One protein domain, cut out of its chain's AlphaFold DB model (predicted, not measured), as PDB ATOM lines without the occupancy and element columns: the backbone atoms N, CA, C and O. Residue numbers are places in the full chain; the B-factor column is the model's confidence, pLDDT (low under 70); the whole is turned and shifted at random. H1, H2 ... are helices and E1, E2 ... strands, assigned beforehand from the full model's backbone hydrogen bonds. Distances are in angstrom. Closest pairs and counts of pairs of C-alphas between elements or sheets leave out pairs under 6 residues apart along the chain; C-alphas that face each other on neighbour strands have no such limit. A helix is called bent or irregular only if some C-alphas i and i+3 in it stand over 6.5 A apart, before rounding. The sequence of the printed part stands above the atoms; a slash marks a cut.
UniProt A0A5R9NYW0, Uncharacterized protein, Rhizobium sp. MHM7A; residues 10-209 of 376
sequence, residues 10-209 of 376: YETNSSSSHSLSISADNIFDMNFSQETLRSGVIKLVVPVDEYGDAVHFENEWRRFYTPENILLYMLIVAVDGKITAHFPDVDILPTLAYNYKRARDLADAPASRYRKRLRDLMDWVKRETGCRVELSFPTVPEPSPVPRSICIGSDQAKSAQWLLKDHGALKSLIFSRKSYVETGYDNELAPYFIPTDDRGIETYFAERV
ATOM      1  N   TYR A  10     164.279 138.844 228.819       40.25
ATOM      2  CA  TYR A  10     163.185 139.359 229.643       40.25
ATOM      3  C   TYR A  10     161.864 139.172 228.884       40.25
ATOM      4  O   TYR A  10     161.635 139.832 227.871       40.25
ATOM      5  N   GLU A  11     161.013 138.259 229.352       40.59
ATOM      6  CA  GLU A  11     159.717 137.947 228.734       40.59
ATOM      7  C   GLU A  11     158.560 138.665 229.428       40.59
ATOM      8  O   GLU A  11     158.568 138.891 230.643       40.59
ATOM      9  N   THR A  12     157.549 139.043 228.649       37.81
ATOM     10  CA  THR A  12     156.396 139.789 229.152       37.81
ATOM     11  C   THR A  12     155.117 139.161 228.609       37.81
ATOM     12  O   THR A  12     154.865 139.237 227.408       37.81
ATOM     13  N   ASN A  13     154.328 138.538 229.491       36.28
ATOM     14  CA  ASN A  13     153.164 137.728 229.111       36.28
ATOM     15  C   ASN A  13     151.864 138.494 229.406       36.28
ATOM     16  O   ASN A  13     151.539 138.670 230.583       36.28
ATOM     17  N   SER A  14     151.129 138.933 228.373       35.31
ATOM     18  CA  SER A  14     149.707 139.340 228.464       35.31
ATOM     19  C   SER A  14     149.110 139.674 227.080       35.31
ATOM     20  O   SER A  14     149.399 140.719 226.506       35.31
ATOM     21  N   SER A  15     148.244 138.813 226.543       36.94
ATOM     22  CA  SER A  15     147.536 138.899 225.241       36.94
ATOM     23  C   SER A  15     148.360 139.102 223.942       36.94
ATOM     24  O   SER A  15     147.788 138.978 222.860       36.94
ATOM     25  N   SER A  16     149.677 139.326 224.025       40.41
ATOM     26  CA  SER A  16     150.690 139.194 222.957       40.41
ATOM     27  C   SER A  16     152.056 138.869 223.599       40.41
ATOM     28  O   SER A  16     152.357 139.374 224.686       40.41
ATOM     29  N   SER A  17     152.923 138.081 222.962       51.47
ATOM     30  CA  SER A  17     154.186 137.654 223.584       51.47
ATOM     31  C   SER A  17     155.302 138.548 223.080       51.47
ATOM     32  O   SER A  17     155.466 138.748 221.884       51.47
ATOM     33  N   HIS A  18     156.039 139.166 223.996       54.56
ATOM     34  CA  HIS A  18     157.240 139.918 223.650       54.56
ATOM     35  C   HIS A  18     158.389 139.426 224.515       54.56
ATOM     36  O   HIS A  18     158.223 139.255 225.727       54.56
ATOM     37  N   SER A  19     159.554 139.237 223.902       56.62
ATOM     38  CA  SER A  19     160.788 138.954 224.625       56.62
ATOM     39  C   SER A  19     161.895 139.917 224.207       56.62
ATOM     40  O   SER A  19     162.023 140.297 223.044       56.62
ATOM     41  N   LEU A  20     162.665 140.377 225.190       53.38
ATOM     42  CA  LEU A  20     163.820 141.246 224.989       53.38
ATOM     43  C   LEU A  20     165.064 140.457 225.364       53.38
ATOM     44  O   LEU A  20     165.256 140.177 226.547       53.38
ATOM     45  N   SER A  21     165.901 140.112 224.390       60.09
ATOM     46  CA  SER A  21     167.211 139.522 224.672       60.09
ATOM     47  C   SER A  21     168.227 140.640 224.868       60.09
ATOM     48  O   SER A  21     168.406 141.481 223.983       60.09
ATOM     49  N   ILE A  22     168.853 140.694 226.046       55.88
ATOM     50  CA  ILE A  22     169.858 141.709 226.382       55.88
ATOM     51  C   ILE A  22     171.190 141.007 226.598       55.88
ATOM     52  O   ILE A  22     171.353 140.219 227.528       55.88
ATOM     53  N   SER A  23     172.169 141.342 225.759       50.59
ATOM     54  CA  SER A  23     173.532 140.834 225.912       50.59
ATOM     55  C   SER A  23     174.123 141.174 227.283       50.59
ATOM     56  O   SER A  23     174.116 142.334 227.706       50.59
ATOM     57  N   ALA A  24     174.707 140.169 227.942       52.25
ATOM     58  CA  ALA A  24     175.500 140.341 229.161       52.25
ATOM     59  C   ALA A  24     176.897 140.944 228.893       52.25
ATOM     60  O   ALA A  24     177.571 141.388 229.824       52.25
ATOM     61  N   ASP A  25     177.336 140.969 227.631       51.00
ATOM     62  CA  ASP A  25     178.653 141.467 227.237       51.00
ATOM     63  C   ASP A  25     178.640 142.987 227.000       51.00
ATOM     64  O   ASP A  25     177.741 143.523 226.357       51.00
ATOM     65  N   ASN A  26     179.710 143.678 227.406       51.06
ATOM     66  CA  ASN A  26     179.929 145.111 227.132       51.06
ATOM     67  C   ASN A  26     180.534 145.384 225.737       51.06
ATOM     68  O   ASN A  26     181.242 146.375 225.542       51.06
ATOM     69  N   ILE A  27     180.327 144.482 224.775       51.69
ATOM     70  CA  ILE A  27     180.802 144.650 223.399       51.69
ATOM     71  C   ILE A  27     179.664 145.268 222.588       51.69
ATOM     72  O   ILE A  27     178.648 144.624 222.349       51.69
ATOM     73  N   PHE A  28     179.854 146.518 222.170       70.06
ATOM     74  CA  PHE A  28     178.922 147.244 221.309       70.06
ATOM     75  C   PHE A  28     179.464 147.222 219.882       70.06
ATOM     76  O   PHE A  28     180.375 147.976 219.537       70.06
ATOM     77  N   ASP A  29     178.961 146.290 219.083       69.62
ATOM     78  CA  ASP A  29     179.413 146.011 217.719       69.62
ATOM     79  C   ASP A  29     178.388 146.404 216.651       69.62
ATOM     80  O   ASP A  29     178.678 146.300 215.458       69.62
ATOM     81  N   MET A  30     177.233 146.926 217.068       71.25
ATOM     82  CA  MET A  30     176.253 147.540 216.184       71.25
ATOM     83  C   MET A  30     176.236 149.054 216.323       71.25
ATOM     84  O   MET A  30     176.469 149.630 217.386       71.25
ATOM     85  N   ASN A  31     175.953 149.713 215.207       76.06
ATOM     86  CA  ASN A  31     175.769 151.149 215.137       76.06
ATOM     87  C   ASN A  31     174.765 151.467 214.028       76.06
ATOM     88  O   ASN A  31     174.541 150.647 213.137       76.06
ATOM     89  N   PHE A  32     174.206 152.672 214.062       81.88
ATOM     90  CA  PHE A  32     173.445 153.199 212.937       81.88
ATOM     91  C   PHE A  32     174.331 153.263 211.689       81.88
ATOM     92  O   PHE A  32     175.558 153.397 211.785       81.88
ATOM     93  N   SER A  33     173.711 153.195 210.508       80.81
ATOM     94  CA  SER A  33     174.456 153.258 209.247       80.81
ATOM     95  C   SER A  33     175.378 154.492 209.191       80.81
ATOM     96  O   SER A  33     175.070 155.553 209.745       80.81
ATOM     97  N   GLN A  34     176.518 154.394 208.497       75.50
ATOM     98  CA  GLN A  34     177.427 155.544 208.364       75.50
ATOM     99  C   GLN A  34     176.744 156.758 207.722       75.50
ATOM    100  O   GLN A  34     177.082 157.896 208.044       75.50
ATOM    101  N   GLU A  35     175.798 156.525 206.813       81.69
ATOM    102  CA  GLU A  35     174.990 157.576 206.202       81.69
ATOM    103  C   GLU A  35     174.100 158.265 207.243       81.69
ATOM    104  O   GLU A  35     174.110 159.495 207.340       81.69
ATOM    105  N   THR A  36     173.431 157.478 208.090       84.00
ATOM    106  CA  THR A  36     172.626 157.964 209.218       84.00
ATOM    107  C   THR A  36     173.464 158.862 210.129       84.00
ATOM    108  O   THR A  36     173.103 160.019 210.358       84.00
ATOM    109  N   LEU A  37     174.631 158.382 210.567       84.44
ATOM    110  CA  LEU A  37     175.526 159.131 211.456       84.44
ATOM    111  C   LEU A  37     176.060 160.420 210.811       84.44
ATOM    112  O   LEU A  37     176.144 161.451 211.474       84.44
ATOM    113  N   ARG A  38     176.383 160.396 209.510       83.00
ATOM    114  CA  ARG A  38     176.834 161.589 208.765       83.00
ATOM    115  C   ARG A  38     175.733 162.623 208.590       83.00
ATOM    116  O   ARG A  38     176.019 163.816 208.632       83.00
ATOM    117  N   SER A  39     174.496 162.179 208.383       89.44
ATOM    118  CA  SER A  39     173.352 163.083 208.255       89.44
ATOM    119  C   SER A  39     173.008 163.777 209.579       89.44
ATOM    120  O   SER A  39     172.350 164.818 209.575       89.44
ATOM    121  N   GLY A  40     173.451 163.213 210.710       90.19
ATOM    122  CA  GLY A  40     173.083 163.667 212.049       90.19
ATOM    123  C   GLY A  40     171.626 163.362 212.409       90.19
ATOM    124  O   GLY A  40     171.112 163.913 213.388       90.19
ATOM    125  N   VAL A  41     170.942 162.530 211.617       93.06
ATOM    126  CA  VAL A  41     169.516 162.221 211.747       93.06
ATOM    127  C   VAL A  41     169.285 160.716 211.636       93.06
ATOM    128  O   VAL A  41     169.508 160.124 210.585       93.06
ATOM    129  N   ILE A  42     168.777 160.113 212.710       93.31
ATOM    130  CA  ILE A  42     168.258 158.743 212.727       93.31
ATOM    131  C   ILE A  42     166.799 158.797 212.287       93.31
ATOM    132  O   ILE A  42     165.939 159.269 213.032       93.31
ATOM    133  N   LYS A  43     166.535 158.341 211.062       93.50
ATOM    134  CA  LYS A  43     165.182 158.263 210.509       93.50
ATOM    135  C   LYS A  43     164.568 156.920 210.860       93.50
ATOM    136  O   LYS A  43     165.038 155.888 210.393       93.50
ATOM    137  N   LEU A  44     163.508 156.950 211.654       93.69
ATOM    138  CA  LEU A  44     162.708 155.781 211.980       93.69
ATOM    139  C   LEU A  44     161.460 155.812 211.108       93.69
ATOM    140  O   LEU A  44     160.561 156.634 211.304       93.69
ATOM    141  N   VAL A  45     161.440 154.937 210.109       90.31
ATOM    142  CA  VAL A  45     160.292 154.760 209.225       90.31
ATOM    143  C   VAL A  45     159.507 153.567 209.736       90.31
ATOM    144  O   VAL A  45     160.064 152.482 209.881       90.31
ATOM    145  N   VAL A  46     158.227 153.777 210.033       89.19
ATOM    146  CA  VAL A  46     157.351 152.690 210.472       89.19
ATOM    147  C   VAL A  46     157.261 151.636 209.360       89.19
ATOM    148  O   VAL A  46     156.892 152.003 208.240       89.19
ATOM    149  N   PRO A  47     157.596 150.360 209.636       84.75
ATOM    150  CA  PRO A  47     157.467 149.296 208.650       84.75
ATOM    151  C   PRO A  47     155.997 149.103 208.275       84.75
ATOM    152  O   PRO A  47     155.115 149.207 209.130       84.75
ATOM    153  N   VAL A  48     155.747 148.823 206.998       81.75
ATOM    154  CA  VAL A  48     154.414 148.528 206.464       81.75
ATOM    155  C   VAL A  48     154.410 147.183 205.746       81.75
ATOM    156  O   VAL A  48     155.453 146.758 205.241       81.75
ATOM    157  N   ASP A  49     153.264 146.513 205.740       77.38
ATOM    158  CA  ASP A  49     153.046 145.267 205.008       77.38
ATOM    159  C   ASP A  49     152.788 145.510 203.506       77.38
ATOM    160  O   ASP A  49     152.894 146.633 203.000       77.38
ATOM    161  N   GLU A  50     152.470 144.443 202.767       73.25
ATOM    162  CA  GLU A  50     152.171 144.507 201.330       73.25
ATOM    163  C   GLU A  50     150.906 145.318 200.994       73.25
ATOM    164  O   GLU A  50     150.778 145.823 199.876       73.25
ATOM    165  N   TYR A  51     150.006 145.485 201.966       72.25
ATOM    166  CA  TYR A  51     148.774 146.266 201.850       72.25
ATOM    167  C   TYR A  51     148.964 147.722 202.281       72.25
ATOM    168  O   TYR A  51     148.117 148.571 201.996       72.25
ATOM    169  N   GLY A  52     150.096 148.043 202.912       73.12
ATOM    170  CA  GLY A  52     150.392 149.378 203.400       73.12
ATOM    171  C   GLY A  52     150.037 149.658 204.842       73.12
ATOM    172  O   GLY A  52     150.178 150.810 205.279       73.12
ATOM    173  N   ASP A  53     149.573 148.647 205.560       78.19
ATOM    174  CA  ASP A  53     149.240 148.762 206.964       78.19
ATOM    175  C   ASP A  53     150.513 148.677 207.802       78.19
ATOM    176  O   ASP A  53     151.494 148.028 207.440       78.19
ATOM    177  N   ALA A  54     150.541 149.417 208.912       82.25
ATOM    178  CA  ALA A  54     151.702 149.421 209.790       82.25
ATOM    179  C   ALA A  54     151.901 148.021 210.380       82.25
ATOM    180  O   ALA A  54     150.973 147.450 210.948       82.25
ATOM    181  N   VAL A  55     153.124 147.499 210.310       80.88
ATOM    182  CA  VAL A  55     153.454 146.222 210.946       80.88
ATOM    183  C   VAL A  55     153.473 146.441 212.453       80.88
ATOM    184  O   VAL A  55     154.395 147.037 213.019       80.88
ATOM    185  N   HIS A  56     152.401 146.003 213.101       82.88
ATOM    186  CA  HIS A  56     152.233 146.105 214.538       82.88
ATOM    187  C   HIS A  56     153.159 145.121 215.252       82.88
ATOM    188  O   HIS A  56     153.235 143.950 214.893       82.88
ATOM    189  N   PHE A  57     153.801 145.568 216.330       80.88
ATOM    190  CA  PHE A  57     154.638 144.701 217.160       80.88
ATOM    191  C   PHE A  57     153.804 143.690 217.985       80.88
ATOM    192  O   PHE A  57     154.368 142.833 218.646       80.88
ATOM    193  N   GLU A  58     152.468 143.760 217.970       76.88
ATOM    194  CA  GLU A  58     151.579 142.848 218.716       76.88
ATOM    195  C   GLU A  58     150.966 141.701 217.894       76.88
ATOM    196  O   GLU A  58     150.399 140.784 218.485       76.88
ATOM    197  N   ASN A  59     151.077 141.726 216.559       70.62
ATOM    198  CA  ASN A  59     150.271 140.857 215.687       70.62
ATOM    199  C   ASN A  59     151.065 139.801 214.909       70.62
ATOM    200  O   ASN A  59     150.451 138.991 214.225       70.62
ATOM    201  N   GLU A  60     152.397 139.782 215.001       76.19
ATOM    202  CA  GLU A  60     153.223 138.867 214.205       76.19
ATOM    203  C   GLU A  60     154.456 138.375 214.964       76.19
ATOM    204  O   GLU A  60     155.091 139.117 215.725       76.19
ATOM    205  N   TRP A  61     154.826 137.118 214.706       79.62
ATOM    206  CA  TRP A  61     156.097 136.555 215.147       79.62
ATOM    207  C   TRP A  61     157.250 137.153 214.344       79.62
ATOM    208  O   TRP A  61     157.362 136.903 213.144       79.62
ATOM    209  N   ARG A  62     158.124 137.931 214.990       85.00
ATOM    210  CA  ARG A  62     159.270 138.571 214.324       85.00
ATOM    211  C   ARG A  62     160.405 138.873 215.295       85.00
ATOM    212  O   ARG A  62     160.150 139.141 216.464       85.00
ATOM    213  N   ARG A  63     161.650 138.875 214.810       87.06
ATOM    214  CA  ARG A  63     162.810 139.415 215.540       87.06
ATOM    215  C   ARG A  63     163.325 140.693 214.903       87.06
ATOM    216  O   ARG A  63     163.481 140.774 213.689       87.06
ATOM    217  N   PHE A  64     163.631 141.662 215.749       88.19
ATOM    218  CA  PHE A  64     164.201 142.942 215.372       88.19
ATOM    219  C   PHE A  64     165.587 143.071 215.993       88.19
ATOM    220  O   PHE A  64     165.712 143.214 217.213       88.19
ATOM    221  N   TYR A  65     166.609 143.012 215.148       87.12
ATOM    222  CA  TYR A  65     168.016 143.168 215.507       87.12
ATOM    223  C   TYR A  65     168.536 144.571 215.187       87.12
ATOM    224  O   TYR A  65     169.511 145.016 215.793       87.12
ATOM    225  N   THR A  66     167.924 145.287 214.237       90.19
ATOM    226  CA  THR A  66     168.451 146.594 213.820       90.19
ATOM    227  C   THR A  66     168.278 147.653 214.913       90.19
ATOM    228  O   THR A  66     167.223 147.713 215.558       90.19
ATOM    229  N   PRO A  67     169.260 148.559 215.114       91.25
ATOM    230  CA  PRO A  67     169.146 149.610 216.119       91.25
ATOM    231  C   PRO A  67     167.946 150.522 215.846       91.25
ATOM    232  O   PRO A  67     167.338 151.035 216.783       91.25
ATOM    233  N   GLU A  68     167.583 150.713 214.574       92.12
ATOM    234  CA  GLU A  68     166.413 151.470 214.145       92.12
ATOM    235  C   GLU A  68     165.105 150.849 214.655       92.12
ATOM    236  O   GLU A  68     164.320 151.542 215.307       92.12
ATOM    237  N   ASN A  69     164.872 149.553 214.427       90.81
ATOM    238  CA  ASN A  69     163.626 148.910 214.851       90.81
ATOM    239  C   ASN A  69     163.551 148.720 216.370       90.81
ATOM    240  O   ASN A  69     162.487 148.914 216.962       90.81
ATOM    241  N   ILE A  70     164.681 148.440 217.025       92.56
ATOM    242  CA  ILE A  70     164.759 148.392 218.491       92.56
ATOM    243  C   ILE A  70     164.464 149.778 219.087       92.56
ATOM    244  O   ILE A  70     163.707 149.901 220.053       92.56
ATOM    245  N   LEU A  71     165.003 150.855 218.506       94.69
ATOM    246  CA  LEU A  71     164.704 152.213 218.960       94.69
ATOM    247  C   LEU A  71     163.236 152.589 218.707       94.69
ATOM    248  O   LEU A  71     162.613 153.196 219.580       94.69
ATOM    249  N   LEU A  72     162.668 152.209 217.558       94.06
ATOM    250  CA  LEU A  72     161.246 152.390 217.258       94.06
ATOM    251  C   LEU A  72     160.369 151.710 218.318       94.06
ATOM    252  O   LEU A  72     159.475 152.354 218.869       94.06
ATOM    253  N   TYR A  73     160.677 150.459 218.669       92.38
ATOM    254  CA  TYR A  73     160.009 149.734 219.748       92.38
ATOM    255  C   TYR A  73     160.057 150.519 221.072       92.38
ATOM    256  O   TYR A  73     159.024 150.778 221.697       92.38
ATOM    257  N   MET A  74     161.238 151.013 221.462       94.31
ATOM    258  CA  MET A  74     161.408 151.780 222.703       94.31
ATOM    259  C   MET A  74     160.676 153.133 222.706       94.31
ATOM    260  O   MET A  74     160.234 153.586 223.767       94.31
ATOM    261  N   LEU A  75     160.492 153.779 221.548       93.88
ATOM    262  CA  LEU A  75     159.663 154.988 221.441       93.88
ATOM    263  C   LEU A  75     158.189 154.687 221.731       93.88
ATOM    264  O   LEU A  75     157.531 155.467 222.425       93.88
ATOM    265  N   ILE A  76     157.681 153.551 221.252       91.44
ATOM    266  CA  ILE A  76     156.298 153.123 221.499       91.44
ATOM    267  C   ILE A  76     156.113 152.763 222.983       91.44
ATOM    268  O   ILE A  76     155.142 153.196 223.609       91.44
ATOM    269  N   VAL A  77     157.089 152.077 223.592       90.12
ATOM    270  CA  VAL A  77     157.143 151.823 225.048       90.12
ATOM    271  C   VAL A  77     157.090 153.132 225.846       90.12
ATOM    272  O   VAL A  77     156.364 153.238 226.842       90.12
ATOM    273  N   ALA A  78     157.816 154.167 225.408       90.94
ATOM    274  CA  ALA A  78     157.847 155.466 226.083       90.94
ATOM    275  C   ALA A  78     156.487 156.186 226.085       90.94
ATOM    276  O   ALA A  78     156.198 156.925 227.039       90.94
ATOM    277  N   VAL A  79     155.651 155.942 225.069       89.31
ATOM    278  CA  VAL A  79     154.298 156.509 224.950       89.31
ATOM    279  C   VAL A  79     153.171 155.598 225.444       89.31
ATOM    280  O   VAL A  79     152.007 155.943 225.265       89.31
ATOM    281  N   ASP A  80     153.507 154.501 226.131       86.81
ATOM    282  CA  ASP A  80     152.550 153.547 226.720       86.81
ATOM    283  C   ASP A  80     151.784 152.701 225.697       86.81
ATOM    284  O   ASP A  80     150.646 152.301 225.927       86.81
ATOM    285  N   GLY A  81     152.431 152.405 224.573       85.19
ATOM    286  CA  GLY A  81     152.041 151.286 223.731       85.19
ATOM    287  C   GLY A  81     151.368 151.635 222.412       85.19
ATOM    288  O   GLY A  81     151.221 150.753 221.579       85.19
ATOM    289  N   LYS A  82     151.001 152.896 222.157       89.44
ATOM    290  CA  LYS A  82     150.383 153.283 220.879       89.44
ATOM    291  C   LYS A  82     150.824 154.661 220.406       89.44
ATOM    292  O   LYS A  82     150.750 155.635 221.153       89.44
ATOM    293  N   ILE A  83     151.218 154.742 219.137       89.25
ATOM    294  CA  ILE A  83     151.458 155.996 218.414       89.25
ATOM    295  C   ILE A  83     150.498 156.043 217.232       89.25
ATOM    296  O   ILE A  83     150.466 155.098 216.450       89.25
ATOM    297  N   THR A  84     149.766 157.147 217.077       88.62
ATOM    298  CA  THR A  84     148.895 157.406 215.921       88.62
ATOM    299  C   THR A  84     149.377 158.654 215.182       88.62
ATOM    300  O   THR A  84     149.559 159.695 215.816       88.62
ATOM    301  N   ALA A  85     149.546 158.574 213.864       87.00
ATOM    302  CA  ALA A  85     149.897 159.672 212.972       87.00
ATOM    303  C   ALA A  85     148.756 159.996 211.999       87.00
ATOM    304  O   ALA A  85     148.093 159.105 211.472       87.00
ATOM    305  N   HIS A  86     148.574 161.288 211.723       83.50
ATOM    306  CA  HIS A  86     147.521 161.799 210.833       83.50
ATOM    307  C   HIS A  86     148.026 162.120 209.420       83.50
ATOM    308  O   HIS A  86     147.221 162.290 208.509       83.50
ATOM    309  N   PHE A  87     149.346 162.221 209.230       82.00
ATOM    310  CA  PHE A  87     149.962 162.564 207.946       82.00
ATOM    311  C   PHE A  87     151.189 161.680 207.672       82.00
ATOM    312  O   PHE A  87     151.995 161.487 208.587       82.00
ATOM    313  N   PRO A  88     151.352 161.170 206.438       84.44
ATOM    314  CA  PRO A  88     152.528 160.400 206.053       84.44
ATOM    315  C   PRO A  88     153.743 161.305 205.809       84.44
ATOM    316  O   PRO A  88     153.596 162.506 205.585       84.44
ATOM    317  N   ASP A  89     154.938 160.718 205.847       85.44
ATOM    318  CA  ASP A  89     156.242 161.316 205.527       85.44
ATOM    319  C   ASP A  89     156.585 162.610 206.287       85.44
ATOM    320  O   ASP A  89     157.410 163.416 205.852       85.44
ATOM    321  N   VAL A  90     155.968 162.821 207.451       87.00
ATOM    322  CA  VAL A  90     156.244 163.960 208.331       87.00
ATOM    323  C   VAL A  90     156.783 163.456 209.664       87.00
ATOM    324  O   VAL A  90     156.254 162.502 210.229       87.00
ATOM    325  N   ASP A  91     157.808 164.134 210.187       90.94
ATOM    326  CA  ASP A  91     158.317 163.880 211.535       90.94
ATOM    327  C   ASP A  91     157.269 164.245 212.598       90.94
ATOM    328  O   ASP A  91     156.913 165.418 212.785       90.94
ATOM    329  N   ILE A  92     156.777 163.231 213.310       89.31
ATOM    330  CA  ILE A  92     155.740 163.380 214.336       89.31
ATOM    331  C   ILE A  92     156.298 163.538 215.756       89.31
ATOM    332  O   ILE A  92     155.547 163.934 216.657       89.31
ATOM    333  N   LEU A  93     157.595 163.286 215.991       90.06
ATOM    334  CA  LEU A  93     158.189 163.370 217.336       90.06
ATOM    335  C   LEU A  93     158.032 164.746 217.995       90.06
ATOM    336  O   LEU A  93     157.738 164.781 219.195       90.06
ATOM    337  N   PRO A  94     158.141 165.887 217.282       87.94
ATOM    338  CA  PRO A  94     157.902 167.194 217.882       87.94
ATOM    339  C   PRO A  94     156.500 167.319 218.494       87.94
ATOM    340  O   PRO A  94     156.347 167.838 219.604       87.94
ATOM    341  N   THR A  95     155.477 166.805 217.806       85.69
ATOM    342  CA  THR A  95     154.086 166.805 218.285       85.69
ATOM    343  C   THR A  95     153.949 165.931 219.530       85.69
ATOM    344  O   THR A  95     153.426 166.392 220.549       85.69
ATOM    345  N   LEU A  96     154.498 164.712 219.490       86.69
ATOM    346  CA  LEU A  96     154.426 163.749 220.591       86.69
ATOM    347  C   LEU A  96     155.178 164.226 221.846       86.69
ATOM    348  O   LEU A  96     154.665 164.124 222.960       86.69
ATOM    349  N   ALA A  97     156.382 164.777 221.686       85.56
ATOM    350  CA  ALA A  97     157.282 165.089 222.796       85.56
ATOM    351  C   ALA A  97     157.062 166.478 223.410       85.56
ATOM    352  O   ALA A  97     157.263 166.658 224.616       85.56
ATOM    353  N   TYR A  98     156.646 167.464 222.615       80.94
ATOM    354  CA  TYR A  98     156.563 168.863 223.054       80.94
ATOM    355  C   TYR A  98     155.149 169.433 223.008       80.94
ATOM    356  O   TYR A  98     154.943 170.555 223.469       80.94
ATOM    357  N   ASN A  99     154.162 168.660 222.534       71.69
ATOM    358  CA  ASN A  99     152.781 169.119 222.394       71.69
ATOM    359  C   ASN A  99     152.711 170.428 221.590       71.69
ATOM    360  O   ASN A  99     152.002 171.366 221.968       71.69
ATOM    361  N   TYR A 100     153.495 170.508 220.506       66.38
ATOM    362  CA  TYR A 100     153.375 171.584 219.532       66.38
ATOM    363  C   TYR A 100     151.986 171.490 218.899       66.38
ATOM    364  O   TYR A 100     151.804 170.805 217.899       66.38
ATOM    365  N   LYS A 101     151.009 172.186 219.487       55.03
ATOM    366  CA  LYS A 101     149.693 172.406 218.887       55.03
ATOM    367  C   LYS A 101     149.875 173.282 217.650       55.03
ATOM    368  O   LYS A 101     149.770 174.507 217.720       55.03
ATOM    369  N   ARG A 102     150.244 172.676 216.523       54.62
ATOM    370  CA  ARG A 102     150.099 173.312 215.212       54.62
ATOM    371  C   ARG A 102     148.616 173.261 214.844       54.62
ATOM    372  O   ARG A 102     147.881 172.422 215.341       54.62
ATOM    373  N   ALA A 103     148.167 174.124 213.937       46.78
ATOM    374  CA  ALA A 103     146.782 174.125 213.442       46.78
ATOM    375  C   ALA A 103     146.349 172.804 212.748       46.78
ATOM    376  O   ALA A 103     145.202 172.677 212.333       46.78
ATOM    377  N   ARG A 104     147.268 171.840 212.607       58.66
ATOM    378  CA  ARG A 104     147.042 170.451 212.206       58.66
ATOM    379  C   ARG A 104     147.824 169.581 213.188       58.66
ATOM    380  O   ARG A 104     149.056 169.585 213.133       58.66
ATOM    381  N   ASP A 105     147.140 168.913 214.109       68.69
ATOM    382  CA  ASP A 105     147.787 167.946 214.995       68.69
ATOM    383  C   ASP A 105     148.320 166.798 214.126       68.69
ATOM    384  O   ASP A 105     147.564 166.139 213.417       68.69
ATOM    385  N   LEU A 106     149.645 166.615 214.099       72.38
ATOM    386  CA  LEU A 106     150.286 165.619 213.227       72.38
ATOM    387  C   LEU A 106     150.147 164.188 213.770       72.38
ATOM    388  O   LEU A 106     150.315 163.228 213.025       72.38
ATOM    389  N   ALA A 107     149.868 164.063 215.068       76.69
ATOM    390  CA  ALA A 107     149.757 162.812 215.804       76.69
ATOM    391  C   ALA A 107     148.941 163.011 217.090       76.69
ATOM    392  O   ALA A 107     148.826 164.136 217.590       76.69
ATOM    393  N   ASP A 108     148.439 161.917 217.661       80.38
ATOM    394  CA  ASP A 108     147.722 161.944 218.938       80.38
ATOM    395  C   ASP A 108     148.701 162.179 220.099       80.38
ATOM    396  O   ASP A 108     149.557 161.349 220.407       80.38
ATOM    397  N   ALA A 109     148.597 163.339 220.755       71.38
ATOM    398  CA  ALA A 109     149.536 163.720 221.806       71.38
ATOM    399  C   ALA A 109     149.312 162.892 223.092       71.38
ATOM    400  O   ALA A 109     148.253 163.012 223.718       71.38
ATOM    401  N   PRO A 110     150.319 162.153 223.592       76.56
ATOM    402  CA  PRO A 110     150.157 161.302 224.768       76.56
ATOM    403  C   PRO A 110     150.078 162.141 226.054       76.56
ATOM    404  O   PRO A 110     150.389 163.335 226.055       76.56
ATOM    405  N   ALA A 111     149.693 161.540 227.185       75.25
ATOM    406  CA  ALA A 111     149.670 162.228 228.480       75.25
ATOM    407  C   ALA A 111     151.045 162.824 228.863       75.25
ATOM    408  O   ALA A 111     152.101 162.311 228.489       75.25
ATOM    409  N   SER A 112     151.051 163.898 229.664       74.00
ATOM    410  CA  SER A 112     152.259 164.688 229.987       74.00
ATOM    411  C   SER A 112     153.438 163.858 230.516       74.00
ATOM    412  O   SER A 112     154.586 164.126 230.157       74.00
ATOM    413  N   ARG A 113     153.159 162.829 231.328       74.75
ATOM    414  CA  ARG A 113     154.168 161.907 231.873       74.75
ATOM    415  C   ARG A 113     154.926 161.139 230.786       74.75
ATOM    416  O   ARG A 113     156.133 160.959 230.905       74.75
ATOM    417  N   TYR A 114     154.240 160.744 229.719       83.25
ATOM    418  CA  TYR A 114     154.821 160.003 228.603       83.25
ATOM    419  C   TYR A 114     155.665 160.909 227.711       83.25
ATOM    420  O   TYR A 114     156.754 160.530 227.294       83.25
ATOM    421  N   ARG A 115     155.244 162.169 227.537       85.12
ATOM    422  CA  ARG A 115     156.046 163.182 226.831       85.12
ATOM    423  C   ARG A 115     157.412 163.385 227.476       85.12
ATOM    424  O   ARG A 115     158.397 163.564 226.773       85.12
ATOM    425  N   LYS A 116     157.477 163.362 228.814       88.00
ATOM    426  CA  LYS A 116     158.756 163.444 229.531       88.00
ATOM    427  C   LYS A 116     159.652 162.251 229.192       88.00
ATOM    428  O   LYS A 116     160.782 162.477 228.792       88.00
ATOM    429  N   ARG A 117     159.131 161.022 229.276       89.81
ATOM    430  CA  ARG A 117     159.888 159.803 228.936       89.81
ATOM    431  C   ARG A 117     160.413 159.829 227.504       89.81
ATOM    432  O   ARG A 117     161.568 159.502 227.276       89.81
ATOM    433  N   LEU A 118     159.575 160.261 226.563       91.31
ATOM    434  CA  LEU A 118     159.955 160.392 225.163       91.31
ATOM    435  C   LEU A 118     161.112 161.387 224.983       91.31
ATOM    436  O   LEU A 118     162.072 161.086 224.283       91.31
ATOM    437  N   ARG A 119     161.060 162.548 225.651       92.19
ATOM    438  CA  ARG A 119     162.172 163.513 225.650       92.19
ATOM    439  C   ARG A 119     163.434 162.939 226.279       92.19
ATOM    440  O   ARG A 119     164.490 163.047 225.673       92.19
ATOM    441  N   ASP A 120     163.313 162.296 227.438       92.31
ATOM    442  CA  ASP A 120     164.449 161.703 228.148       92.31
ATOM    443  C   ASP A 120     165.157 160.644 227.269       92.31
ATOM    444  O   ASP A 120     166.387 160.642 227.185       92.31
ATOM    445  N   LEU A 121     164.387 159.811 226.550       94.56
ATOM    446  CA  LEU A 121     164.901 158.835 225.582       94.56
ATOM    447  C   LEU A 121     165.594 159.515 224.391       94.56
ATOM    448  O   LEU A 121     166.726 159.166 224.067       94.56
ATOM    449  N   MET A 122     164.960 160.507 223.756       94.56
ATOM    450  CA  MET A 122     165.565 161.234 222.628       94.56
ATOM    451  C   MET A 122     166.851 161.968 223.028       94.56
ATOM    452  O   MET A 122     167.828 161.957 222.280       94.56
ATOM    453  N   ASP A 123     166.874 162.584 224.210       94.44
ATOM    454  CA  ASP A 123     168.061 163.248 224.748       94.44
ATOM    455  C   ASP A 123     169.177 162.238 225.023       94.44
ATOM    456  O   ASP A 123     170.347 162.529 224.774       94.44
ATOM    457  N   TRP A 124     168.832 161.045 225.515       94.81
ATOM    458  CA  TRP A 124     169.790 159.957 225.682       94.81
ATOM    459  C   TRP A 124     170.368 159.496 224.340       94.81
ATOM    460  O   TRP A 124     171.591 159.503 224.198       94.81
ATOM    461  N   VAL A 125     169.531 159.215 223.331       93.81
ATOM    462  CA  VAL A 125     169.998 158.822 221.986       93.81
ATOM    463  C   VAL A 125     170.932 159.884 221.414       93.81
ATOM    464  O   VAL A 125     172.011 159.559 220.919       93.81
ATOM    465  N   LYS A 126     170.569 161.165 221.534       94.12
ATOM    466  CA  LYS A 126     171.396 162.279 221.059       94.12
ATOM    467  C   LYS A 126     172.737 162.374 221.784       94.12
ATOM    468  O   LYS A 126     173.735 162.697 221.146       94.12
ATOM    469  N   ARG A 127     172.788 162.109 223.093       93.12
ATOM    470  CA  ARG A 127     174.055 162.076 223.843       93.12
ATOM    471  C   ARG A 127     174.956 160.923 223.400       93.12
ATOM    472  O   ARG A 127     176.152 161.142 223.263       93.12
ATOM    473  N   GLU A 128     174.394 159.737 223.173       89.69
ATOM    474  CA  GLU A 128     175.172 158.550 222.794       89.69
ATOM    475  C   GLU A 128     175.642 158.584 221.331       89.69
ATOM    476  O   GLU A 128     176.728 158.104 221.024       89.69
ATOM    477  N   THR A 129     174.847 159.162 220.426       88.94
ATOM    478  CA  THR A 129     175.080 159.070 218.969       88.94
ATOM    479  C   THR A 129     175.430 160.398 218.302       88.94
ATOM    480  O   THR A 129     175.869 160.416 217.154       88.94
ATOM    481  N   GLY A 130     175.174 161.529 218.965       90.19
ATOM    482  CA  GLY A 130     175.216 162.861 218.357       90.19
ATOM    483  C   GLY A 130     174.051 163.170 217.405       90.19
ATOM    484  O   GLY A 130     173.946 164.301 216.930       90.19
ATOM    485  N   CYS A 131     173.161 162.211 217.141       92.06
ATOM    486  CA  CYS A 131     172.100 162.333 216.146       92.06
ATOM    487  C   CYS A 131     170.758 162.737 216.774       92.06
ATOM    488  O   CYS A 131     170.449 162.385 217.913       92.06
ATOM    489  N   ARG A 132     169.925 163.466 216.022       94.38
ATOM    490  CA  ARG A 132     168.500 163.628 216.360       94.38
ATOM    491  C   ARG A 132     167.691 162.469 215.783       94.38
ATOM    492  O   ARG A 132     168.083 161.903 214.769       94.38
ATOM    493  N   VAL A 133     166.560 162.158 216.401       95.38
ATOM    494  CA  VAL A 133     165.634 161.120 215.931       95.38
ATOM    495  C   VAL A 133     164.472 161.787 215.196       95.38
ATOM    496  O   VAL A 133     163.985 162.821 215.654       95.38
ATOM    497  N   GLU A 134     164.042 161.201 214.084       94.81
ATOM    498  CA  GLU A 134     162.804 161.534 213.375       94.81
ATOM    499  C   GLU A 134     161.935 160.277 213.282       94.81
ATOM    500  O   GLU A 134     162.463 159.190 213.047       94.81
ATOM    501  N   LEU A 135     160.620 160.417 213.462       94.31
ATOM    502  CA  LEU A 135     159.663 159.316 213.300       94.31
ATOM    503  C   LEU A 135     158.642 159.679 212.232       94.31
ATOM    504  O   LEU A 135     157.961 160.695 212.368       94.31
ATOM    505  N   SER A 136     158.480 158.829 211.224       91.75
ATOM    506  CA  SER A 136     157.503 159.037 210.155       91.75
ATOM    507  C   SER A 136     156.810 157.742 209.742       91.75
ATOM    508  O   SER A 136     157.394 156.661 209.797       91.75
ATOM    509  N   PHE A 137     155.574 157.871 209.264       89.44
ATOM    510  CA  PHE A 137     154.838 156.795 208.603       89.44
ATOM    511  C   PHE A 137     154.967 156.974 207.085       89.44
ATOM    512  O   PHE A 137     154.696 158.080 206.622       89.44
ATOM    513  N   PRO A 138     155.371 155.953 206.313       86.44
ATOM    514  CA  PRO A 138     155.630 156.110 204.881       86.44
ATOM    515  C   PRO A 138     154.351 156.422 204.085       86.44
ATOM    516  O   PRO A 138     153.281 155.930 204.436       86.44
ATOM    517  N   THR A 139     154.422 157.184 202.990       83.75
ATOM    518  CA  THR A 139     153.302 157.263 202.023       83.75
ATOM    519  C   THR A 139     153.074 155.904 201.357       83.75
ATOM    520  O   THR A 139     154.029 155.215 201.012       83.75
ATOM    521  N   VAL A 140     151.808 155.516 201.156       73.56
ATOM    522  CA  VAL A 140     151.446 154.237 200.514       73.56
ATOM    523  C   VAL A 140     150.511 154.514 199.326       73.56
ATOM    524  O   VAL A 140     149.805 155.525 199.380       73.56
ATOM    525  N   PRO A 141     150.529 153.703 198.242       64.56
ATOM    526  CA  PRO A 141     149.911 154.044 196.956       64.56
ATOM    527  C   PRO A 141     148.408 154.346 196.957       64.56
ATOM    528  O   PRO A 141     147.943 154.969 196.005       64.56
ATOM    529  N   GLU A 142     147.654 153.976 197.995       61.25
ATOM    530  CA  GLU A 142     146.235 154.315 198.105       61.25
ATOM    531  C   GLU A 142     145.944 155.231 199.304       61.25
ATOM    532  O   GLU A 142     146.483 155.039 200.401       61.25
ATOM    533  N   PRO A 143     145.093 156.260 199.126       53.62
ATOM    534  CA  PRO A 143     144.795 157.208 200.179       53.62
ATOM    535  C   PRO A 143     143.835 156.553 201.169       53.62
ATOM    536  O   PRO A 143     142.621 156.684 201.039       53.62
ATOM    537  N   SER A 144     144.363 155.879 202.187       50.66
ATOM    538  CA  SER A 144     143.573 155.635 203.388       50.66
ATOM    539  C   SER A 144     143.464 156.963 204.146       50.66
ATOM    540  O   SER A 144     144.485 157.492 204.593       50.66
ATOM    541  N   PRO A 145     142.260 157.548 204.298       52.66
ATOM    542  CA  PRO A 145     142.048 158.748 205.106       52.66
ATOM    543  C   PRO A 145     142.120 158.447 206.614       52.66
ATOM    544  O   PRO A 145     141.770 159.300 207.431       52.66
ATOM    545  N   VAL A 146     142.505 157.224 206.989       61.22
ATOM    546  CA  VAL A 146     142.509 156.752 208.366       61.22
ATOM    547  C   VAL A 146     143.856 157.084 209.012       61.22
ATOM    548  O   VAL A 146     144.905 156.804 208.423       61.22
ATOM    549  N   PRO A 147     143.851 157.668 210.224       62.22
ATOM    550  CA  PRO A 147     145.056 157.822 211.023       62.22
ATOM    551  C   PRO A 147     145.771 156.481 211.163       62.22
ATOM    552  O   PRO A 147     145.161 155.479 211.538       62.22
ATOM    553  N   ARG A 148     147.068 156.460 210.872       81.62
ATOM    554  CA  ARG A 148     147.863 155.237 210.957       81.62
ATOM    555  C   ARG A 148     148.421 155.090 212.343       81.62
ATOM    556  O   ARG A 148     148.878 156.069 212.926       81.62
ATOM    557  N   SER A 149     148.411 153.875 212.867       85.94
ATOM    558  CA  SER A 149     148.967 153.620 214.185       85.94
ATOM    559  C   SER A 149     149.921 152.452 214.184       85.94
ATOM    560  O   SER A 149     149.692 151.488 213.475       85.94
ATOM    561  N   ILE A 150     150.938 152.538 215.032       87.75
ATOM    562  CA  ILE A 150     151.755 151.400 215.435       87.75
ATOM    563  C   ILE A 150     151.542 151.173 216.930       87.75
ATOM    564  O   ILE A 150     151.442 152.136 217.704       87.75
ATOM    565  N   CYS A 151     151.433 149.910 217.335       87.06
ATOM    566  CA  CYS A 151     151.211 149.551 218.730       87.06
ATOM    567  C   CYS A 151     151.973 148.307 219.175       87.06
ATOM    568  O   CYS A 151     152.389 147.475 218.369       87.06
ATOM    569  N   ILE A 152     152.149 148.262 220.491       83.56
ATOM    570  CA  ILE A 152     152.508 147.115 221.319       83.56
ATOM    571  C   ILE A 152     151.402 146.987 222.366       83.56
ATOM    572  O   ILE A 152     150.850 148.003 222.816       83.56
ATOM    573  N   GLY A 153     151.120 145.767 222.808       76.19
ATOM    574  CA  GLY A 153     150.160 145.565 223.883       76.19
ATOM    575  C   GLY A 153     150.543 146.374 225.136       76.19
ATOM    576  O   GLY A 153     151.718 146.586 225.465       76.19
ATOM    577  N   SER A 154     149.535 146.898 225.836       68.94
ATOM    578  CA  SER A 154     149.762 147.873 226.915       68.94
ATOM    579  C   SER A 154     150.528 147.304 228.116       68.94
ATOM    580  O   SER A 154     151.187 148.049 228.844       68.94
ATOM    581  N   ASP A 155     150.464 145.994 228.342       68.50
ATOM    582  CA  ASP A 155     151.174 145.342 229.441       68.50
ATOM    583  C   ASP A 155     152.645 145.093 229.092       68.50
ATOM    584  O   ASP A 155     153.511 145.253 229.951       68.50
ATOM    585  N   GLN A 156     152.930 144.841 227.817       71.00
ATOM    586  CA  GLN A 156     154.259 144.716 227.223       71.00
ATOM    587  C   GLN A 156     154.970 146.070 227.194       71.00
ATOM    588  O   GLN A 156     156.153 146.190 227.508       71.00
ATOM    589  N   ALA A 157     154.220 147.141 226.923       77.88
ATOM    590  CA  ALA A 157     154.731 148.490 227.107       77.88
ATOM    591  C   ALA A 157     155.160 148.717 228.566       77.88
ATOM    592  O   ALA A 157     156.264 149.187 228.827       77.88
ATOM    593  N   LYS A 158     154.311 148.380 229.545       77.31
ATOM    594  CA  LYS A 158     154.620 148.593 230.973       77.31
ATOM    595  C   LYS A 158     155.813 147.770 231.444       77.31
ATOM    596  O   LYS A 158     156.629 148.281 232.209       77.31
ATOM    597  N   SER A 159     155.915 146.523 231.010       72.94
ATOM    598  CA  SER A 159     156.985 145.606 231.398       72.94
ATOM    599  C   SER A 159     158.347 146.014 230.829       72.94
ATOM    600  O   SER A 159     159.344 145.781 231.501       72.94
ATOM    601  N   ALA A 160     158.411 146.683 229.673       82.56
ATOM    602  CA  ALA A 160     159.654 147.204 229.092       82.56
ATOM    603  C   ALA A 160     160.034 148.621 229.584       82.56
ATOM    604  O   ALA A 160     161.152 149.088 229.361       82.56
ATOM    605  N   GLN A 161     159.148 149.334 230.298       84.81
ATOM    606  CA  GLN A 161     159.386 150.725 230.730       84.81
ATOM    607  C   GLN A 161     160.601 150.918 231.649       84.81
ATOM    608  O   GLN A 161     161.084 152.048 231.775       84.81
ATOM    609  N   TRP A 162     161.087 149.873 232.326       83.12
ATOM    610  CA  TRP A 162     162.268 149.981 233.188       83.12
ATOM    611  C   TRP A 162     163.547 150.267 232.385       83.12
ATOM    612  O   TRP A 162     164.395 151.017 232.871       83.12
ATOM    613  N   LEU A 163     163.634 149.792 231.136       84.94
ATOM    614  CA  LEU A 163     164.767 150.037 230.234       84.94
ATOM    615  C   LEU A 163     164.961 151.520 229.920       84.94
ATOM    616  O   LEU A 163     166.079 151.980 229.738       84.94
ATOM    617  N   LEU A 164     163.887 152.313 229.946       87.94
ATOM    618  CA  LEU A 164     163.974 153.766 229.762       87.94
ATOM    619  C   LEU A 164     164.720 154.474 230.906       87.94
ATOM    620  O   LEU A 164     165.065 155.645 230.776       87.94
ATOM    621  N   LYS A 165     164.914 153.803 232.047       86.38
ATOM    622  CA  LYS A 165     165.669 154.319 233.197       86.38
ATOM    623  C   LYS A 165     167.056 153.689 233.306       86.38
ATOM    624  O   LYS A 165     167.962 154.336 233.824       86.38
ATOM    625  N   ASP A 166     167.212 152.453 232.841       86.06
ATOM    626  CA  ASP A 166     168.490 151.751 232.809       86.06
ATOM    627  C   ASP A 166     169.195 151.983 231.468       86.06
ATOM    628  O   ASP A 166     169.089 151.204 230.523       86.06
ATOM    629  N   HIS A 167     169.937 153.088 231.392       86.94
ATOM    630  CA  HIS A 167     170.696 153.446 230.196       86.94
ATOM    631  C   HIS A 167     171.761 152.406 229.814       86.94
ATOM    632  O   HIS A 167     172.140 152.358 228.648       86.94
ATOM    633  N   GLY A 168     172.260 151.603 230.762       82.31
ATOM    634  CA  GLY A 168     173.225 150.542 230.473       82.31
ATOM    635  C   GLY A 168     172.554 149.402 229.716       82.31
ATOM    636  O   GLY A 168     172.976 149.069 228.611       82.31
ATOM    637  N   ALA A 169     171.450 148.888 230.261       80.62
ATOM    638  CA  ALA A 169     170.650 147.853 229.613       80.62
ATOM    639  C   ALA A 169     170.075 148.322 228.265       80.62
ATOM    640  O   ALA A 169     170.111 147.577 227.290       80.62
ATOM    641  N   LEU A 170     169.623 149.577 228.173       87.12
ATOM    642  CA  LEU A 170     169.148 150.173 226.922       87.12
ATOM    643  C   LEU A 170     170.257 150.278 225.867       87.12
ATOM    644  O   LEU A 170     170.018 150.005 224.691       87.12
ATOM    645  N   LYS A 171     171.479 150.640 226.279       85.88
ATOM    646  CA  LYS A 171     172.646 150.665 225.390       85.88
ATOM    647  C   LYS A 171     172.966 149.267 224.868       85.88
ATOM    648  O   LYS A 171     173.169 149.109 223.668       85.88
ATOM    649  N   SER A 172     172.972 148.265 225.747       81.44
ATOM    650  CA  SER A 172     173.179 146.868 225.361       81.44
ATOM    651  C   SER A 172     172.072 146.352 224.452       81.44
ATOM    652  O   SER A 172     172.366 145.630 223.509       81.44
ATOM    653  N   LEU A 173     170.815 146.736 224.679       86.00
ATOM    654  CA  LEU A 173     169.706 146.336 223.818       86.00
ATOM    655  C   LEU A 173     169.849 146.918 222.402       86.00
ATOM    656  O   LEU A 173     169.661 146.195 221.437       86.00
ATOM    657  N   ILE A 174     170.215 148.198 222.269       88.19
ATOM    658  CA  ILE A 174     170.255 148.892 220.966       88.19
ATOM    659  C   ILE A 174     171.539 148.609 220.168       88.19
ATOM    660  O   ILE A 174     171.492 148.554 218.943       88.19
ATOM    661  N   PHE A 175     172.695 148.478 220.827       85.56
ATOM    662  CA  PHE A 175     174.005 148.497 220.150       85.56
ATOM    663  C   PHE A 175     174.776 147.171 220.186       85.56
ATOM    664  O   PHE A 175     175.941 147.131 219.783       85.56
ATOM    665  N   SER A 176     174.167 146.087 220.662       81.00
ATOM    666  CA  SER A 176     174.764 144.746 220.622       81.00
ATOM    667  C   SER A 176     174.095 143.899 219.547       81.00
ATOM    668  O   SER A 176     172.881 143.727 219.578       81.00
ATOM    669  N   ARG A 177     174.886 143.248 218.688       79.62
ATOM    670  CA  ARG A 177     174.376 142.271 217.702       79.62
ATOM    671  C   ARG A 177     173.737 141.026 218.297       79.62
ATOM    672  O   ARG A 177     173.110 140.255 217.575       79.62
ATOM    673  N   LYS A 178     173.971 140.787 219.586       75.00
ATOM    674  CA  LYS A 178     173.376 139.673 220.332       75.00
ATOM    675  C   LYS A 178     172.029 140.035 220.952       75.00
ATOM    676  O   LYS A 178     171.391 139.170 221.529       75.00
ATOM    677  N   SER A 179     171.643 141.306 220.907       80.06
ATOM    678  CA  SER A 179     170.382 141.763 221.474       80.06
ATOM    679  C   SER A 179     169.321 141.839 220.382       80.06
ATOM    680  O   SER A 179     169.631 142.153 219.234       80.06
ATOM    681  N   TYR A 180     168.072 141.558 220.744       86.88
ATOM    682  CA  TYR A 180     166.935 141.679 219.836       86.88
ATOM    683  C   TYR A 180     165.631 141.909 220.596       86.88
ATOM    684  O   TYR A 180     165.500 141.555 221.772       86.88
ATOM    685  N   VAL A 181     164.656 142.488 219.896       86.94
ATOM    686  CA  VAL A 181     163.246 142.475 220.298       86.94
ATOM    687  C   VAL A 181     162.560 141.358 219.528       86.94
ATOM    688  O   VAL A 181     162.611 141.343 218.304       86.94
ATOM    689  N   GLU A 182     161.916 140.430 220.218       85.56
ATOM    690  CA  GLU A 182     161.065 139.413 219.605       85.56
ATOM    691  C   GLU A 182     159.610 139.696 219.947       85.56
ATOM    692  O   GLU A 182     159.265 139.937 221.105       85.56
ATOM    693  N   THR A 183     158.771 139.670 218.922       83.94
ATOM    694  CA  THR A 183     157.320 139.795 219.015       83.94
ATOM    695  C   THR A 183     156.661 138.470 218.679       83.94
ATOM    696  O   THR A 183     157.267 137.627 218.015       83.94
ATOM    697  N   GLY A 184     155.425 138.290 219.130       76.81
ATOM    698  CA  GLY A 184     154.639 137.087 218.928       76.81
ATOM    699  C   GLY A 184     153.173 137.289 219.288       76.81
ATOM    700  O   GLY A 184     152.793 138.241 219.979       76.81
ATOM    701  N   TYR A 185     152.343 136.366 218.812       69.75
ATOM    702  CA  TYR A 185     150.904 136.379 219.039       69.75
ATOM    703  C   TYR A 185     150.532 135.347 220.108       69.75
ATOM    704  O   TYR A 185     150.788 134.160 219.941       69.75
ATOM    705  N   ASP A 186     149.924 135.777 221.220       58.34
ATOM    706  CA  ASP A 186     149.689 134.902 222.388       58.34
ATOM    707  C   ASP A 186     148.709 133.753 222.131       58.34
ATOM    708  O   ASP A 186     148.666 132.797 222.904       58.34
ATOM    709  N   ASN A 187     147.910 133.838 221.066       60.25
ATOM    710  CA  ASN A 187     146.968 132.780 220.705       60.25
ATOM    711  C   ASN A 187     147.579 131.741 219.750       60.25
ATOM    712  O   ASN A 187     146.884 130.802 219.364       60.25
ATOM    713  N   GLU A 188     148.848 131.896 219.367       59.59
ATOM    714  CA  GLU A 188     149.531 131.024 218.416       59.59
ATOM    715  C   GLU A 188     150.833 130.470 218.995       59.59
ATOM    716  O   GLU A 188     151.537 131.117 219.771       59.59
ATOM    717  N   LEU A 189     151.161 129.237 218.608       55.75
ATOM    718  CA  LEU A 189     152.475 128.673 218.891       55.75
ATOM    719  C   LEU A 189     153.533 129.430 218.087       55.75
ATOM    720  O   LEU A 189     153.282 129.867 216.965       55.75
ATOM    721  N   ALA A 190     154.730 129.551 218.656       64.62
ATOM    722  CA  ALA A 190     155.852 130.130 217.939       64.62
ATOM    723  C   ALA A 190     156.182 129.319 216.672       64.62
ATOM    724  O   ALA A 190     156.239 128.086 216.747       64.62
ATOM    725  N   PRO A 191     156.425 129.977 215.525       61.16
ATOM    726  CA  PRO A 191     156.785 129.290 214.292       61.16
ATOM    727  C   PRO A 191     158.202 128.708 214.388       61.16
ATOM    728  O   PRO A 191     159.031 129.212 215.142       61.16
ATOM    729  N   TYR A 192     158.529 127.691 213.577       55.88
ATOM    730  CA  TYR A 192     159.913 127.172 213.490       55.88
ATOM    731  C   TYR A 192     160.878 128.253 213.069       55.88
ATOM    732  O   TYR A 192     162.025 128.289 213.504       55.88
ATOM    733  N   PHE A 193     160.400 129.068 212.140       64.31
ATOM    734  CA  PHE A 193     161.140 130.059 211.420       64.31
ATOM    735  C   PHE A 193     160.526 131.402 211.750       64.31
ATOM    736  O   PHE A 193     159.342 131.627 211.513       64.31
ATOM    737  N   ILE A 194     161.334 132.277 212.324       72.69
ATOM    738  CA  ILE A 194     160.934 133.628 212.657       72.69
ATOM    739  C   ILE A 194     161.588 134.581 211.655       72.69
ATOM    740  O   ILE A 194     162.812 134.543 211.476       72.69
ATOM    741  N   PRO A 195     160.801 135.412 210.953       79.12
ATOM    742  CA  PRO A 195     161.368 136.455 210.125       79.12
ATOM    743  C   PRO A 195     162.155 137.435 210.996       79.12
ATOM    744  O   PRO A 195     161.797 137.736 212.137       79.12
ATOM    745  N   THR A 196     163.227 137.952 210.424       83.19
ATOM    746  CA  THR A 196     164.105 138.953 211.025       83.19
ATOM    747  C   THR A 196     164.135 140.190 210.138       83.19
ATOM    748  O   THR A 196     163.809 140.119 208.949       83.19
ATOM    749  N   ASP A 197     164.488 141.338 210.698       84.12
ATOM    750  CA  ASP A 197     164.608 142.585 209.943       84.12
ATOM    751  C   ASP A 197     165.944 142.739 209.192       84.12
ATOM    752  O   ASP A 197     166.008 143.523 208.245       84.12
ATOM    753  N   ASP A 198     166.990 141.989 209.555       81.69
ATOM    754  CA  ASP A 198     168.335 142.088 208.965       81.69
ATOM    755  C   ASP A 198     168.912 140.766 208.413       81.69
ATOM    756  O   ASP A 198     169.730 140.791 207.493       81.69
ATOM    757  N   ARG A 199     168.500 139.610 208.945       73.62
ATOM    758  CA  ARG A 199     169.103 138.285 208.673       73.62
ATOM    759  C   ARG A 199     168.236 137.369 207.808       73.62
ATOM    760  O   ARG A 199     168.589 136.213 207.582       73.62
ATOM    761  N   GLY A 200     167.115 137.870 207.295       77.69
ATOM    762  CA  GLY A 200     166.141 137.074 206.553       77.69
ATOM    763  C   GLY A 200     165.261 136.260 207.495       77.69
ATOM    764  O   GLY A 200     164.413 136.824 208.179       77.69
ATOM    765  N   ILE A 201     165.445 134.944 207.531       70.06
ATOM    766  CA  ILE A 201     164.631 134.026 208.334       70.06
ATOM    767  C   ILE A 201     165.567 133.211 209.226       70.06
ATOM    768  O   ILE A 201     166.503 132.579 208.740       70.06
ATOM    769  N   GLU A 202     165.307 133.214 210.528       64.56
ATOM    770  CA  GLU A 202     166.050 132.427 211.511       64.56
ATOM    771  C   GLU A 202     165.182 131.306 212.058       64.56
ATOM    772  O   GLU A 202     163.961 131.417 212.076       64.56
ATOM    773  N   THR A 203     165.788 130.245 212.588       64.19
ATOM    774  CA  THR A 203     165.013 129.342 213.437       64.19
ATOM    775  C   THR A 203     164.626 130.072 214.729       64.19
ATOM    776  O   THR A 203     165.429 130.766 215.353       64.19
ATOM    777  N   TYR A 204     163.390 129.924 215.187       64.69
ATOM    778  CA  TYR A 204     162.958 130.438 216.483       64.69
ATOM    779  C   TYR A 204     163.804 129.858 217.620       64.69
ATOM    780  O   TYR A 204     164.097 130.513 218.616       64.69
ATOM    781  N   PHE A 205     164.325 128.653 217.427       59.34
ATOM    782  CA  PHE A 205     165.278 128.037 218.335       59.34
ATOM    783  C   PHE A 205     166.747 128.291 217.945       59.34
ATOM    784  O   PHE A 205     167.608 127.593 218.463       59.34
ATOM    785  N   ALA A 206     167.065 129.261 217.074       49.81
ATOM    786  CA  ALA A 206     168.419 129.523 216.552       49.81
ATOM    787  C   ALA A 206     169.463 129.742 217.649       49.81
ATOM    788  O   ALA A 206     170.559 129.198 217.563       49.81
ATOM    789  N   GLU A 207     169.116 130.442 218.730       49.06
ATOM    790  CA  GLU A 207     170.016 130.617 219.883       49.06
ATOM    791  C   GLU A 207     170.210 129.334 220.712       49.06
ATOM    792  O   GLU A 207     171.030 129.276 221.626       49.06
ATOM    793  N   ARG A 208     169.478 128.272 220.367       49.28
ATOM    794  CA  ARG A 208     169.648 126.907 220.865       49.28
ATOM    795  C   ARG A 208     170.315 125.999 219.828       49.28
ATOM    796  O   ARG A 208     170.585 124.844 220.130       49.28
ATOM    797  N   VAL A 209     170.624 126.466 218.619       40.94
ATOM    798  CA  VAL A 209     171.372 125.684 217.623       40.94
ATOM    799  C   VAL A 209     172.863 125.798 217.948       40.94
ATOM    800  O   VAL A 209     173.587 126.629 217.413       40.94
TER     801      VAL A 209
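AT A GLANCE: This is residues 10 to 209 of the 376 residues of an uncharacterized protein of Rhizobium sp. MHM7A (UniProt A0A5R9NYW0). Helix H2 makes the core, with a wall of four strands, E1, E2, E8 and E4, on one side of it and the strand pair E3 and E6 with the long helix H4 on another. H5 and H6 cover more of H2, the pair E5 and E7 packs beside residues 72 to 77 of H2, and the small hairpin E9 and E10 sits beyond the wall's edge strand E4. The 200 printed residues include six named helices and ten named strands, in the order E1 E2 H1 E3 E4 H2 E5 H3 H4 E6 E7 H5 H6 E8 E9 E10. The largest sheet runs E1 E2 E8 E4, antiparallel; the class is mixed, helices and strands. The whole is compact, with a radius of gyration of the C-alphas of 16.4 A and spans of 54 by 36 by 32 A.

HOW THE PARTS SIT: E1, residues 10 to 13, and E2, residues 17 to 21, form a hairpin, with N 12 and O 18 3.0 A apart. E2 neighbours E8, residues 180 to 184, with N 19 and O 182 at 2.9 A; E8 neighbours E4, residues 62 to 64, with N 64 and O 181 at 2.8 A. H2, residues 67 to 78, and H5, residues 154 to 164, are on the same face of this sheet, two layers, at heights of 9.8 A and 9.6 A. H2, the hub, touches H5 with residues 74 to 78 alone, closest at the C-alphas of Val 77 and Ala 157, 4.6 A. It touches H6, residues 167 to 175, at Pro 67 and Ile 174, C-alphas 5.0 A apart, and H4, residues 112 to 129, at a shallow tilt of 23 degrees, opposite ways, closest at the C-alphas of Ala 78 and Leu 118, 5.4 A. H3, residues 93 to 98, touches H4; the C-alphas of Ala 97 and Arg 115 are closest, 4.6 A. E3, residues 41 to 45, and E6, residues 132 to 136, are parallel, with N 44 and O 134 at 2.8 A. E5, residues 82 to 85, and E7, residues 148 to 151, are antiparallel, with N 85 and O 148 at 2.8 A. E9, residues 193 to 195, and E10, residues 201 to 203, form a hairpin, with N 194 and O 202 at 2.8 A. H1, residues 34 to 39, touches no helix. Every O i to N i+4 pair is within hydrogen-bond range in H1, H2, H3, H4 and H6, and 4 of 7 in H5.

IN THESE COORDINATES: E1 begins at C-alpha 10, (163.185, 139.359, 229.643). H4 measures 26.0 A, H2 16.2 A and H5 15.6 A; H5 is irregular, with C-alphas 159 and 162 7.1 A apart. E10 ends at C-alpha 203, (165.013, 129.342, 213.437).

THE WHOLE: The C-alphas of Ala 103 and Val 209 are farthest apart, 54.5 A. The printed part has no cut. The links E2 to H1, E3 to E4, H3 to H4 and E6 to E7 are long. The mean pLDDT of the printed part is 77.1, and 51 residues are under 70, among them 10 to 27 and 202 to 209.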